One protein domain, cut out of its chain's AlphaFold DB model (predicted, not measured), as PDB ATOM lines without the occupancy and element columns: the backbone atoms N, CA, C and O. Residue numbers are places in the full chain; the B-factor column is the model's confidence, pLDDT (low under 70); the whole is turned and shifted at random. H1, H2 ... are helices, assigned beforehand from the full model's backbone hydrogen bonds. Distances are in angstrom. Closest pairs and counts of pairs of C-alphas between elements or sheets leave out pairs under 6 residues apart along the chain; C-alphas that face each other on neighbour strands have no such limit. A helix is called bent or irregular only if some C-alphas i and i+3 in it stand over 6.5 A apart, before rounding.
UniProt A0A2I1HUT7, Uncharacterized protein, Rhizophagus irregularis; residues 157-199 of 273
ATOM      1  N   MET A 157     -30.186 -13.550  -9.176       56.75
ATOM      2  CA  MET A 157     -29.488 -14.775  -8.842       56.75
ATOM      3  C   MET A 157     -28.288 -14.409  -7.964       56.75
ATOM      4  O   MET A 157     -27.411 -13.637  -8.329       56.75
ATOM      5  N   ASP A 158     -28.306 -14.933  -6.740       56.31
ATOM      6  CA  ASP A 158     -27.206 -14.974  -5.764       56.31
ATOM      7  C   ASP A 158     -26.957 -13.724  -4.904       56.31
ATOM      8  O   ASP A 158     -26.651 -13.865  -3.714       56.31
ATOM      9  N   GLY A 159     -27.213 -12.506  -5.393       52.97
ATOM     10  CA  GLY A 159     -26.995 -11.279  -4.605       52.97
ATOM     11  C   GLY A 159     -27.855 -11.188  -3.333       52.97
ATOM     12  O   GLY A 159     -27.379 -10.807  -2.260       52.97
ATOM     13  N   GLY A 160     -29.122 -11.607  -3.409       57.06
ATOM     14  CA  GLY A 160     -30.033 -11.630  -2.259       57.06
ATOM     15  C   GLY A 160     -29.583 -12.604  -1.166       57.06
ATOM     16  O   GLY A 160     -29.478 -12.219  -0.001       57.06
ATOM     17  N   ARG A 161     -29.251 -13.852  -1.534       57.88
ATOM     18  CA  ARG A 161     -28.782 -14.880  -0.583       57.88
ATOM     19  C   ARG A 161     -27.473 -14.478   0.090       57.88
ATOM     20  O   ARG A 161     -27.354 -14.648   1.301       57.88
ATOM     21  N   ILE A 162     -26.541 -13.886  -0.658       61.16
ATOM     22  CA  ILE A 162     -25.268 -13.392  -0.120       61.16
ATOM     23  C   ILE A 162     -25.515 -12.261   0.892       61.16
ATOM     24  O   ILE A 162     -24.962 -12.295   1.992       61.16
ATOM     25  N   ARG A 163     -26.419 -11.311   0.600       59.97
ATOM     26  CA  ARG A 163     -26.775 -10.235   1.549       59.97
ATOM     27  C   ARG A 163     -27.395 -10.767   2.845       59.97
ATOM     28  O   ARG A 163     -26.989 -10.344   3.929       59.97
ATOM     29  N   TYR A 164     -28.329 -11.717   2.765       60.31
ATOM     30  CA  TYR A 164     -28.948 -12.311   3.959       60.31
ATOM     31  C   TYR A 164     -27.969 -13.183   4.767       60.31
ATOM     32  O   TYR A 164     -28.028 -13.200   6.002       60.31
ATOM     33  N   HIS A 165     -27.042 -13.874   4.100       65.81
ATOM     34  CA  HIS A 165     -26.014 -14.677   4.759       65.81
ATOM     35  C   HIS A 165     -24.995 -13.802   5.499       65.81
ATOM     36  O   HIS A 165     -24.769 -14.013   6.692       65.81
ATOM     37  N   ASN A 166     -24.485 -12.748   4.852       68.56
ATOM     38  CA  ASN A 166     -23.569 -11.780   5.462       68.56
ATOM     39  C   ASN A 166     -24.203 -11.057   6.656       68.56
ATOM     40  O   ASN A 166     -23.556 -10.870   7.682       68.56
ATOM     41  N   PHE A 167     -25.492 -10.718   6.575       73.12
ATOM     42  CA  PHE A 167     -26.226 -10.130   7.696       73.12
ATOM     43  C   PHE A 167     -26.352 -11.084   8.891       73.12
ATOM     44  O   PHE A 167     -26.206 -10.684  10.048       73.12
ATOM     45  N   THR A 168     -26.593 -12.368   8.623       76.06
ATOM     46  CA  THR A 168     -26.699 -13.395   9.668       76.06
ATOM     47  C   THR A 168     -25.341 -13.674  10.317       76.06
ATOM     48  O   THR A 168     -25.266 -13.811  11.539       76.06
ATOM     49  N   ILE A 169     -24.267 -13.712   9.523       81.62
ATOM     50  CA  ILE A 169     -22.892 -13.830  10.018       81.62
ATOM     51  C   ILE A 169     -22.524 -12.605  10.853       81.62
ATOM     52  O   ILE A 169     -22.090 -12.770  11.988       81.62
ATOM     53  N   GLY A 170     -22.766 -11.392  10.347       82.50
ATOM     54  CA  GLY A 170     -22.480 -10.148  11.058       82.50
ATOM     55  C   GLY A 170     -23.159 -10.101  12.425       82.50
ATOM     56  O   GLY A 170     -22.505  -9.831  13.426       82.50
ATOM     57  N   ARG A 171     -24.441 -10.485  12.504       83.12
ATOM     58  CA  ARG A 171     -25.155 -10.604  13.786       83.12
ATOM     59  C   ARG A 171     -24.493 -11.590  14.748       83.12
ATOM     60  O   ARG A 171     -24.356 -11.272  15.920       83.12
ATOM     61  N   ARG A 172     -24.066 -12.763  14.270       87.44
ATOM     62  CA  ARG A 172     -23.370 -13.757  15.108       87.44
ATOM     63  C   ARG A 172     -22.010 -13.250  15.588       87.44
ATOM     64  O   ARG A 172     -21.692 -13.430  16.756       87.44
ATOM     65  N   VAL A 173     -21.238 -12.609  14.712       88.06
ATOM     66  CA  VAL A 173     -19.934 -12.014  15.047       88.06
ATOM     67  C   VAL A 173     -20.096 -10.916  16.097       88.06
ATOM     68  O   VAL A 173     -19.356 -10.916  17.075       88.06
ATOM     69  N   ILE A 174     -21.097 -10.043  15.949       83.81
ATOM     70  CA  ILE A 174     -21.407  -8.995  16.930       83.81
ATOM     71  C   ILE A 174     -21.796  -9.620  18.271       83.81
ATOM     72  O   ILE A 174     -21.200  -9.278  19.283       83.81
ATOM     73  N   SER A 175     -22.708 -10.599  18.290       84.50
ATOM     74  CA  SER A 175     -23.106 -11.256  19.542       84.50
ATOM     75  C   SER A 175     -21.941 -11.958  20.250       84.50
ATOM     76  O   SER A 175     -21.871 -11.936  21.474       84.50
ATOM     77  N   LEU A 176     -21.015 -12.569  19.504       87.94
ATOM     78  CA  LEU A 176     -19.806 -13.174  20.075       87.94
ATOM     79  C   LEU A 176     -18.822 -12.119  20.597       87.94
ATOM     80  O   LEU A 176     -18.202 -12.326  21.638       87.94
ATOM     81  N   ALA A 177     -18.688 -10.987  19.902       78.94
ATOM     82  CA  ALA A 177     -17.851  -9.876  20.341       78.94
ATOM     83  C   ALA A 177     -18.421  -9.195  21.597       78.94
ATOM     84  O   ALA A 177     -17.669  -8.897  22.515       78.94
ATOM     85  N   GLU A 178     -19.737  -9.015  21.689       78.88
ATOM     86  CA  GLU A 178     -20.420  -8.475  22.874       78.88
ATOM     87  C   GLU A 178     -20.311  -9.404  24.093       78.88
ATOM     88  O   GLU A 178     -20.262  -8.940  25.232       78.88
ATOM     89  N   GLN A 179     -20.248 -10.722  23.865       84.12
ATOM     90  CA  GLN A 179     -19.964 -11.710  24.912       84.12
ATOM     91  C   GLN A 179     -18.493 -11.709  25.347       84.12
ATOM     92  O   GLN A 179     -18.186 -12.223  26.421       84.12
ATOM     93  N   ASN A 180     -17.583 -11.158  24.541       87.50
ATOM     94  CA  ASN A 180     -16.173 -11.075  24.889       87.50
ATOM     95  C   ASN A 180     -15.954 -10.011  25.976       87.50
ATOM     96  O   ASN A 180     -16.370  -8.857  25.844       87.50
ATOM     97  N   ASP A 181     -15.249 -10.393  27.041       77.06
ATOM     98  CA  ASP A 181     -15.010  -9.525  28.196       77.06
ATOM     99  C   ASP A 181     -14.233  -8.251  27.842       77.06
ATOM    100  O   ASP A 181     -14.426  -7.232  28.496       77.06
ATOM    101  N   ILE A 182     -13.426  -8.256  26.775       78.06
ATOM    102  CA  ILE A 182     -12.708  -7.064  26.306       78.06
ATOM    103  C   ILE A 182     -13.704  -5.962  25.927       78.06
ATOM    104  O   ILE A 182     -13.568  -4.831  26.383       78.06
ATOM    105  N   VAL A 183     -14.738  -6.284  25.142       77.12
ATOM    106  CA  VAL A 183     -15.748  -5.297  24.720       77.12
ATOM    107  C   VAL A 183     -16.547  -4.810  25.926       77.12
ATOM    108  O   VAL A 183     -16.753  -3.607  26.069       77.12
ATOM    109  N   ARG A 184     -16.905  -5.713  26.851       72.50
ATOM    110  CA  ARG A 184     -17.589  -5.357  28.105       72.50
ATOM    111  C   ARG A 184     -16.764  -4.426  28.999       72.50
ATOM    112  O   ARG A 184     -17.325  -3.518  29.612       72.50
ATOM    113  N   LEU A 185     -15.448  -4.625  29.084       74.50
ATOM    114  CA  LEU A 185     -14.549  -3.748  29.842       74.50
ATOM    115  C   LEU A 185     -14.541  -2.333  29.250       74.50
ATOM    116  O   LEU A 185     -14.690  -1.368  29.992       74.50
ATOM    117  N   TYR A 186     -14.456  -2.197  27.925       64.25
ATOM    118  CA  TYR A 186     -14.497  -0.885  27.271       64.25
ATOM    119  C   TYR A 186     -15.870  -0.205  27.356       64.25
ATOM    120  O   TYR A 186     -15.923   1.015  27.505       64.25
ATOM    121  N   THR A 187     -16.980  -0.952  27.308       69.88
ATOM    122  CA  THR A 187     -18.313  -0.355  27.499       69.88
ATOM    123  C   THR A 187     -18.522   0.117  28.936       69.88
ATOM    124  O   THR A 187     -19.008   1.219  29.141       69.88
ATOM    125  N   THR A 188     -18.099  -0.667  29.932       66.44
ATOM    126  CA  THR A 188     -18.290  -0.326  31.356       66.44
ATOM    127  C   THR A 188     -17.336   0.762  31.854       66.44
ATOM    128  O   THR A 188     -17.703   1.570  32.704       66.44
ATOM    129  N   LEU A 189     -16.131   0.868  31.282       64.62
ATOM    130  CA  LEU A 189     -15.222   2.001  31.517       64.62
ATOM    131  C   LEU A 189     -15.813   3.342  31.043       64.62
ATOM    132  O   LEU A 189     -15.417   4.397  31.547       64.62
ATOM    133  N   ASN A 190     -16.782   3.309  30.123       64.69
ATOM    134  CA  ASN A 190     -17.511   4.495  29.688       64.69
ATOM    135  C   ASN A 190     -18.677   4.885  30.616       64.69
ATOM    136  O   ASN A 190     -19.083   6.044  30.593       64.69
ATOM    137  N   ASP A 191     -19.149   4.010  31.508       66.38
ATOM    138  CA  ASP A 191     -20.234   4.341  32.450       66.38
ATOM    139  C   ASP A 191     -19.800   5.417  33.470       66.38
ATOM    140  O   ASP A 191     -20.584   6.275  33.883       66.38
ATOM    141  N   GLY A 192     -18.510   5.449  33.823       67.44
ATOM    142  CA  GLY A 192     -17.922   6.504  34.657       67.44
ATOM    143  C   GLY A 192     -17.839   7.875  33.966       67.44
ATOM    144  O   GLY A 192     -17.681   8.899  34.635       67.44
ATOM    145  N   PHE A 193     -17.959   7.941  32.633       61.06
ATOM    146  CA  PHE A 193     -18.082   9.218  31.923       61.06
ATOM    147  C   PHE A 193     -19.465   9.837  32.096       61.06
ATOM    148  O   PHE A 193     -19.542  11.053  32.243       61.06
ATOM    149  N   GLU A 194     -20.537   9.040  32.157       65.81
ATOM    150  CA  GLU A 194     -21.872   9.575  32.444       65.81
ATOM    151  C   GLU A 194     -21.937  10.226  33.826       65.81
ATOM    152  O   GLU A 194     -22.589  11.253  33.986       65.81
ATOM    153  N   GLN A 195     -21.236   9.663  34.815       64.56
ATOM    154  CA  GLN A 195     -21.122  10.264  36.146       64.56
ATOM    155  C   GLN A 195     -20.379  11.603  36.094       64.56
ATOM    156  O   GLN A 195     -20.875  12.579  36.635       64.56
ATOM    157  N   ARG A 196     -19.268  11.700  35.349       64.62
ATOM    158  CA  ARG A 196     -18.551  12.975  35.132       64.62
ATOM    159  C   ARG A 196     -19.340  14.012  34.324       64.62
ATOM    160  O   ARG A 196     -19.064  15.197  34.451       64.62
ATOM    161  N   LEU A 197     -20.277  13.580  33.480       65.81
ATOM    162  CA  LEU A 197     -21.204  14.461  32.755       65.81
ATOM    163  C   LEU A 197     -22.373  14.927  33.635       65.81
ATOM    164  O   LEU A 197     -22.845  16.047  33.461       65.81
ATOM    165  N   LYS A 198     -22.838  14.070  34.553       63.97
ATOM    166  CA  LYS A 198     -23.878  14.372  35.552       63.97
ATOM    167  C   LYS A 198     -23.344  15.102  36.781       63.97
ATOM    168  O   LYS A 198     -24.148  15.678  37.505       63.97
ATOM    169  N   ASP A 199     -22.029  15.102  37.007       59.78
ATOM    170  CA  ASP A 199     -21.345  16.048  37.889       59.78
ATOM    171  C   ASP A 199     -21.457  17.446  37.259       59.78
ATOM    172  O   ASP A 199     -20.520  18.015  36.695       59.78
TER     173      ASP A 199
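AT A GLANCE: This is residues 157 to 199 of the 273 residues of an uncharacterized protein of Rhizophagus irregularis (UniProt A0A2I1HUT7). The printed part is a wide, open V of helices: the long helix H1 makes one arm, and the two short helices H2 and H3, one after the other and nearly in line, make the other arm. The corner lies at Asn 180, and no further layer covers either arm. The printed part has 43 residues with three named helices, in the order H1, H2, H3, and no named strand; its class is all helix. It is extended, with a radius of gyration of the C-alphas of 17.0 A and spans of 56 by 20 by 7 A.

IN THESE COORDINATES: H1 covers residues 159 to 179 and is 30.3 A long from first to last C-alpha, beginning at C-alpha 159 at (-26.995, -11.279, -4.605). H2 covers residues 181 to 189, 12.0 A long, beginning at C-alpha 181 at (-15.010, -9.525, 28.196). H3 covers residues 191 to 198, 11.1 A long, ending at C-alpha 198 at (-23.878, 14.372, 35.552).

HOW THE PARTS SIT: H1 and H2 are close but not clearly touching; their closest C-alphas are those of Ala 177 and Val 183, 6.7 A apart. They run the same way at a steep tilt of 69.9 degrees, only just short of about perpendicular. H2 and H3 meet only through their link. H1 and H3 are apart. In H1 and H2 every O i to N i+4 pair is within hydrogen-bond range; in H3 it is 3 of 4.

THE WHOLE: The C-alphas of Met 157 and Asp 199, the two farthest apart, are 56.6 A apart. The printed part has no cut, and the links H1 to H2 and H2 to H3 are tight. The mean pLDDT of the printed part is 70.8; residues 157 to 166 and 186 to 199 are under 70.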